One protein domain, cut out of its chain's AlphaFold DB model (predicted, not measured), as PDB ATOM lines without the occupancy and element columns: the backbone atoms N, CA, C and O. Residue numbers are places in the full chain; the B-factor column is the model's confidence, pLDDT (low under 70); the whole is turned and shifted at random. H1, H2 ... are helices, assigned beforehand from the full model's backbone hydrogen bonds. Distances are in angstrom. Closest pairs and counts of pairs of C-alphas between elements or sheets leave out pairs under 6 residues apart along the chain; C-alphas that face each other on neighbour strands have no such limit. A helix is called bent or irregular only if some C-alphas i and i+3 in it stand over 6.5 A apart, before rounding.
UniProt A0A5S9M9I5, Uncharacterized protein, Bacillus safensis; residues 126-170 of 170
ATOM      1  N   GLY A 126      91.552 133.232 179.316       80.31
ATOM      2  CA  GLY A 126      91.625 133.007 177.873       80.31
ATOM      3  C   GLY A 126      91.577 134.293 177.044       80.31
ATOM      4  O   GLY A 126      92.241 134.372 176.017       80.31
ATOM      5  N   LYS A 127      90.856 135.329 177.498       83.12
ATOM      6  CA  LYS A 127      90.817 136.643 176.824       83.12
ATOM      7  C   LYS A 127      92.182 137.358 176.818       83.12
ATOM      8  O   LYS A 127      92.601 137.768 175.735       83.12
ATOM      9  N   PRO A 128      92.895 137.512 177.954       88.88
ATOM     10  CA  PRO A 128      94.230 138.112 177.943       88.88
ATOM     11  C   PRO A 128      95.259 137.243 177.207       88.88
ATOM     12  O   PRO A 128      96.035 137.784 176.426       88.88
ATOM     13  N   LEU A 129      95.217 135.912 177.366       88.12
ATOM     14  CA  LEU A 129      96.085 134.992 176.616       88.12
ATOM     15  C   LEU A 129      95.894 135.127 175.104       88.12
ATOM     16  O   LEU A 129      96.877 135.223 174.375       88.12
ATOM     17  N   LYS A 130      94.642 135.194 174.633       86.94
ATOM     18  CA  LYS A 130      94.348 135.366 173.208       86.94
ATOM     19  C   LYS A 130      94.888 136.695 172.680       86.94
ATOM     20  O   LYS A 130      95.530 136.699 171.643       86.94
ATOM     21  N   ARG A 131      94.730 137.800 173.420       89.94
ATOM     22  CA  ARG A 131      95.307 139.098 173.021       89.94
ATOM     23  C   ARG A 131      96.833 139.063 172.912       89.94
ATOM     24  O   ARG A 131      97.378 139.668 171.997       89.94
ATOM     25  N   LEU A 132      97.520 138.375 173.828       91.19
ATOM     26  CA  LEU A 132      98.976 138.206 173.762       91.19
ATOM     27  C   LEU A 132      99.390 137.328 172.576       91.19
ATOM     28  O   LEU A 132     100.351 137.659 171.883       91.19
ATOM     29  N   ALA A 133      98.651 136.245 172.328       88.94
ATOM     30  CA  ALA A 133      98.878 135.369 171.186       88.94
ATOM     31  C   ALA A 133      98.676 136.113 169.858       88.94
ATOM     32  O   ALA A 133      99.552 136.047 169.000       88.94
ATOM     33  N   ASP A 134      97.587 136.875 169.724       91.94
ATOM     34  CA  ASP A 134      97.280 137.680 168.537       91.94
ATOM     35  C   ASP A 134      98.353 138.770 168.333       91.94
ATOM     36  O   ASP A 134      98.879 138.931 167.237       91.94
ATOM     37  N   PHE A 135      98.787 139.459 169.399       93.06
ATOM     38  CA  PHE A 135      99.885 140.434 169.320       93.06
ATOM     39  C   PHE A 135     101.206 139.805 168.847       93.06
ATOM     40  O   PHE A 135     101.902 140.378 168.003       93.06
ATOM     41  N   TYR A 136     101.564 138.636 169.385       91.69
ATOM     42  CA  TYR A 136     102.761 137.912 168.967       91.69
ATOM     43  C   TYR A 136     102.651 137.452 167.507       91.69
ATOM     44  O   TYR A 136     103.579 137.677 166.732       91.69
ATOM     45  N   ALA A 137     101.518 136.866 167.114       91.25
ATOM     46  CA  ALA A 137     101.291 136.372 165.760       91.25
ATOM     47  C   ALA A 137     101.303 137.507 164.725       91.25
ATOM     48  O   ALA A 137     102.066 137.461 163.761       91.25
ATOM     49  N   ASP A 138     100.523 138.563 164.948       91.38
ATOM     50  CA  ASP A 138     100.319 139.601 163.939       91.38
ATOM     51  C   ASP A 138     101.517 140.542 163.825       91.38
ATOM     52  O   ASP A 138     101.875 140.959 162.721       91.38
ATOM     53  N   ARG A 139     102.162 140.876 164.949       89.06
ATOM     54  CA  ARG A 139     103.222 141.892 164.980       89.06
ATOM     55  C   ARG A 139     104.618 141.288 165.036       89.06
ATOM     56  O   ARG A 139     105.472 141.668 164.239       89.06
ATOM     57  N   VAL A 140     104.868 140.370 165.970       88.19
ATOM     58  CA  VAL A 140     106.220 139.838 166.210       88.19
ATOM     59  C   VAL A 140     106.593 138.825 165.134       88.19
ATOM     60  O   VAL A 140     107.585 139.020 164.434       88.19
ATOM     61  N   LEU A 141     105.775 137.790 164.938       89.12
ATOM     62  CA  LEU A 141     106.056 136.722 163.983       89.12
ATOM     63  C   LEU A 141     106.121 137.262 162.549       89.12
ATOM     64  O   LEU A 141     107.080 136.985 161.831       89.12
ATOM     65  N   THR A 142     105.161 138.103 162.155       87.44
ATOM     66  CA  THR A 142     105.135 138.713 160.819       87.44
ATOM     67  C   THR A 142     106.374 139.565 160.537       87.44
ATOM     68  O   THR A 142     106.920 139.504 159.435       87.44
ATOM     69  N   ASN A 143     106.852 140.346 161.511       86.19
ATOM     70  CA  ASN A 143     108.079 141.122 161.337       86.19
ATOM     71  C   ASN A 143     109.320 140.228 161.292       86.19
ATOM     72  O   ASN A 143     110.244 140.528 160.534       86.19
ATOM     73  N   ILE A 144     109.329 139.131 162.060       87.81
ATOM     74  CA  ILE A 144     110.472 138.222 162.105       87.81
ATOM     75  C   ILE A 144     110.639 137.455 160.796       87.81
ATOM     76  O   ILE A 144     111.712 137.454 160.192       87.81
ATOM     77  N   VAL A 145     109.549 136.866 160.310       89.75
ATOM     78  CA  VAL A 145     109.548 136.052 159.091       89.75
ATOM     79  C   VAL A 145     109.881 136.886 157.849       89.75
ATOM     80  O   VAL A 145     110.513 136.385 156.926       89.75
ATOM     81  N   LYS A 146     109.522 138.177 157.823       89.12
ATOM     82  CA  LYS A 146     109.820 139.072 156.689       89.12
ATOM     83  C   LYS A 146     111.295 139.470 156.572       89.12
ATOM     84  O   LYS A 146     111.692 139.961 155.519       89.12
ATOM     85  N   ARG A 147     112.108 139.319 157.626       91.00
ATOM     86  CA  ARG A 147     113.525 139.742 157.635       91.00
ATOM     87  C   ARG A 147     114.441 138.717 158.325       91.00
ATOM     88  O   ARG A 147     115.130 139.073 159.285       91.00
ATOM     89  N   PRO A 148     114.522 137.468 157.826       88.25
ATOM     90  CA  PRO A 148     115.220 136.384 158.519       88.25
ATOM     91  C   PRO A 148     116.722 136.656 158.679       88.25
ATOM     92  O   PRO A 148     117.276 136.431 159.751       88.25
ATOM     93  N   LEU A 149     117.374 137.216 157.652       86.69
ATOM     94  CA  LEU A 149     118.810 137.519 157.690       86.69
ATOM     95  C   LEU A 149     119.157 138.627 158.685       86.69
ATOM     96  O   LEU A 149     120.114 138.486 159.439       86.69
ATOM     97  N   VAL A 150     118.373 139.709 158.719       86.62
ATOM     98  CA  VAL A 150     118.620 140.834 159.640       86.62
ATOM     99  C   VAL A 150     118.479 140.375 161.083       86.62
ATOM    100  O   VAL A 150     119.269 140.774 161.928       86.62
ATOM    101  N   ILE A 151     117.506 139.508 161.354       87.44
ATOM    102  CA  ILE A 151     117.226 139.040 162.709       87.44
ATOM    103  C   ILE A 151     118.232 137.986 163.150       87.44
ATOM    104  O   ILE A 151     118.685 138.025 164.293       87.44
ATOM    105  N   GLY A 152     118.652 137.110 162.235       85.88
ATOM    106  CA  GLY A 152     119.783 136.214 162.460       85.88
ATOM    107  C   GLY A 152     121.063 136.988 162.787       85.88
ATOM    108  O   GLY A 152     121.701 136.711 163.798       85.88
ATOM    109  N   LEU A 153     121.394 138.015 161.997       90.38
ATOM    110  CA  LEU A 153     122.564 138.874 162.222       90.38
ATOM    111  C   LEU A 153     122.461 139.687 163.513       90.38
ATOM    112  O   LEU A 153     123.433 139.747 164.262       90.38
ATOM    113  N   SER A 154     121.300 140.277 163.813       87.62
ATOM    114  CA  SER A 154     121.106 141.005 165.068       87.62
ATOM    115  C   SER A 154     121.190 140.073 166.273       87.62
ATOM    116  O   SER A 154     121.793 140.435 167.276       87.62
ATOM    117  N   GLY A 155     120.642 138.858 166.168       87.19
ATOM    118  CA  GLY A 155     120.746 137.842 167.214       87.19
ATOM    119  C   GLY A 155     122.194 137.419 167.451       87.19
ATOM    120  O   GLY A 155     122.635 137.345 168.595       87.19
ATOM    121  N   LEU A 156     122.960 137.224 166.375       90.75
ATOM    122  CA  LEU A 156     124.376 136.861 166.438       90.75
ATOM    123  C   LEU A 156     125.233 137.997 167.016       90.75
ATOM    124  O   LEU A 156     126.094 137.744 167.857       90.75
ATOM    125  N   LEU A 157     124.958 139.251 166.647       92.50
ATOM    126  CA  LEU A 157     125.597 140.434 167.233       92.50
ATOM    127  C   LEU A 157     125.324 140.548 168.734       92.50
ATOM    128  O   LEU A 157     126.258 140.738 169.509       92.50
ATOM    129  N   VAL A 158     124.067 140.389 169.153       92.50
ATOM    130  CA  VAL A 158     123.687 140.435 170.573       92.50
ATOM    131  C   VAL A 158     124.373 139.316 171.356       92.50
ATOM    132  O   VAL A 158     124.948 139.584 172.409       92.50
ATOM    133  N   ALA A 159     124.390 138.088 170.830       87.19
ATOM    134  CA  ALA A 159     125.079 136.965 171.463       87.19
ATOM    135  C   ALA A 159     126.595 137.209 171.584       87.19
ATOM    136  O   ALA A 159     127.188 136.928 172.624       87.19
ATOM    137  N   THR A 160     127.214 137.790 170.553       89.44
ATOM    138  CA  THR A 160     128.654 138.094 170.535       89.44
ATOM    139  C   THR A 160     129.012 139.204 171.523       89.44
ATOM    140  O   THR A 160     129.997 139.093 172.257       89.44
ATOM    141  N   LEU A 161     128.198 140.260 171.595       90.62
ATOM    142  CA  LEU A 161     128.369 141.342 172.566       90.62
ATOM    143  C   LEU A 161     128.183 140.840 173.998       90.62
ATOM    144  O   LEU A 161     128.992 141.159 174.867       90.62
ATOM    145  N   PHE A 162     127.173 140.002 174.229       89.25
ATOM    146  CA  PHE A 162     126.937 139.383 175.528       89.25
ATOM    147  C   PHE A 162     128.112 138.492 175.958       89.25
ATOM    148  O   PHE A 162     128.599 138.608 177.080       89.25
ATOM    149  N   PHE A 163     128.636 137.662 175.048       91.25
ATOM    150  CA  PHE A 163     129.806 136.822 175.312       91.25
ATOM    151  C   PHE A 163     131.059 137.650 175.633       91.25
ATOM    152  O   PHE A 163     131.804 137.336 176.560       91.25
ATOM    153  N   THR A 164     131.274 138.742 174.898       87.44
ATOM    154  CA  THR A 164     132.432 139.625 175.097       87.44
ATOM    155  C   THR A 164     132.344 140.375 176.427       87.44
ATOM    156  O   THR A 164     133.344 140.481 177.134       87.44
ATOM    157  N   TYR A 165     131.148 140.835 176.802       89.62
ATOM    158  CA  TYR A 165     130.892 141.464 178.099       89.62
ATOM    159  C   TYR A 165     131.157 140.501 179.265       89.62
ATOM    160  O   TYR A 165     131.820 140.858 180.239       89.62
ATOM    161  N   PHE A 166     130.704 139.251 179.134       82.62
ATOM    162  CA  PHE A 166     130.920 138.221 180.147       82.62
ATOM    163  C   PHE A 166     132.405 137.850 180.291       82.62
ATOM    164  O   PHE A 166     132.893 137.715 181.409       82.62
ATOM    165  N   ARG A 167     133.158 137.782 179.181       82.44
ATOM    166  CA  ARG A 167     134.615 137.543 179.198       82.44
ATOM    167  C   ARG A 167     135.405 138.656 179.892       82.44
ATOM    168  O   ARG A 167     136.487 138.390 180.383       82.44
ATOM    169  N   HIS A 168     134.906 139.891 179.891       75.00
ATOM    170  CA  HIS A 168     135.614 141.033 180.478       75.00
ATOM    171  C   HIS A 168     135.322 141.221 181.982       75.00
ATOM    172  O   HIS A 168     135.978 142.025 182.641       75.00
ATOM    173  N   THR A 169     134.326 140.506 182.516       72.38
ATOM    174  CA  THR A 169     133.878 140.603 183.919       72.38
ATOM    175  C   THR A 169     134.390 139.432 184.783       72.38
ATOM    176  O   THR A 169     134.195 139.441 185.997       72.38
ATOM    177  N   ILE A 170     135.056 138.441 184.177       56.81
ATOM    178  CA  ILE A 170     135.762 137.317 184.824       56.81
ATOM    179  C   ILE A 170     137.264 137.570 184.727       56.81
ATOM    180  O   ILE A 170     137.961 137.311 185.731       56.81
TER     181      ILE A 170
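AT A GLANCE: This is residues 126 to 170 of the 170 residues of an uncharacterized protein of Bacillus safensis (UniProt A0A5S9M9I5). Two long helices, H1 and then H2, meet near their ends at a tight link and spread from that corner as a wide, open V with an angle near a right angle. Most of each arm stands free: residues 126 to 142 of H1, and residues 148 to 150 and 153 to 169 of H2. The printed part has 45 residues with two named helices, H1 then H2, and no named strand; the class is all helix. The whole is extended, with a radius of gyration of the C-alphas of 15.8 A, and flat, spanning 46 by 25 by 8 A.

HOW THE PARTS SIT: Begin with H1, residues 126 to 145, and go on through the tight link of 2 residues, Lys 146 and Arg 147, into H2, residues 148 to 169. Look beside this link for the closest C-alphas of the two helices, those of Ile 144 and Ile 151, 6.8 A apart. H1 and H2 are close but not clearly touching, with 1 pair of C-alphas within 8 A. Their lines are about perpendicular, at 82 degrees, and their centres are 25.2 A apart. In H2 every O i to N i+4 pair is within hydrogen-bond range; in H1 14 of 16 are.

IN THESE COORDINATES: Find C-alpha 126 at (91.625, 133.007, 177.873); from there H1 runs 26.1 A to C-alpha 145 at (109.548, 136.052, 159.091). H1 is neither bent nor irregular, but only just: C-alphas 138 and 141 are 6.4 A apart. H2 starts at C-alpha 148 and runs 31.8 A to C-alpha 169 at (133.878, 140.603, 183.919).

THE WHOLE: The two C-alphas farthest apart are those of Lys 127 and Ile 170, at 45.7 A. The printed part has no cut, and it ends at residue 170, the chain's last residue. In the B-factor column the mean pLDDT of the printed part is 87.2, and residue 170 is the one printed residue under 70.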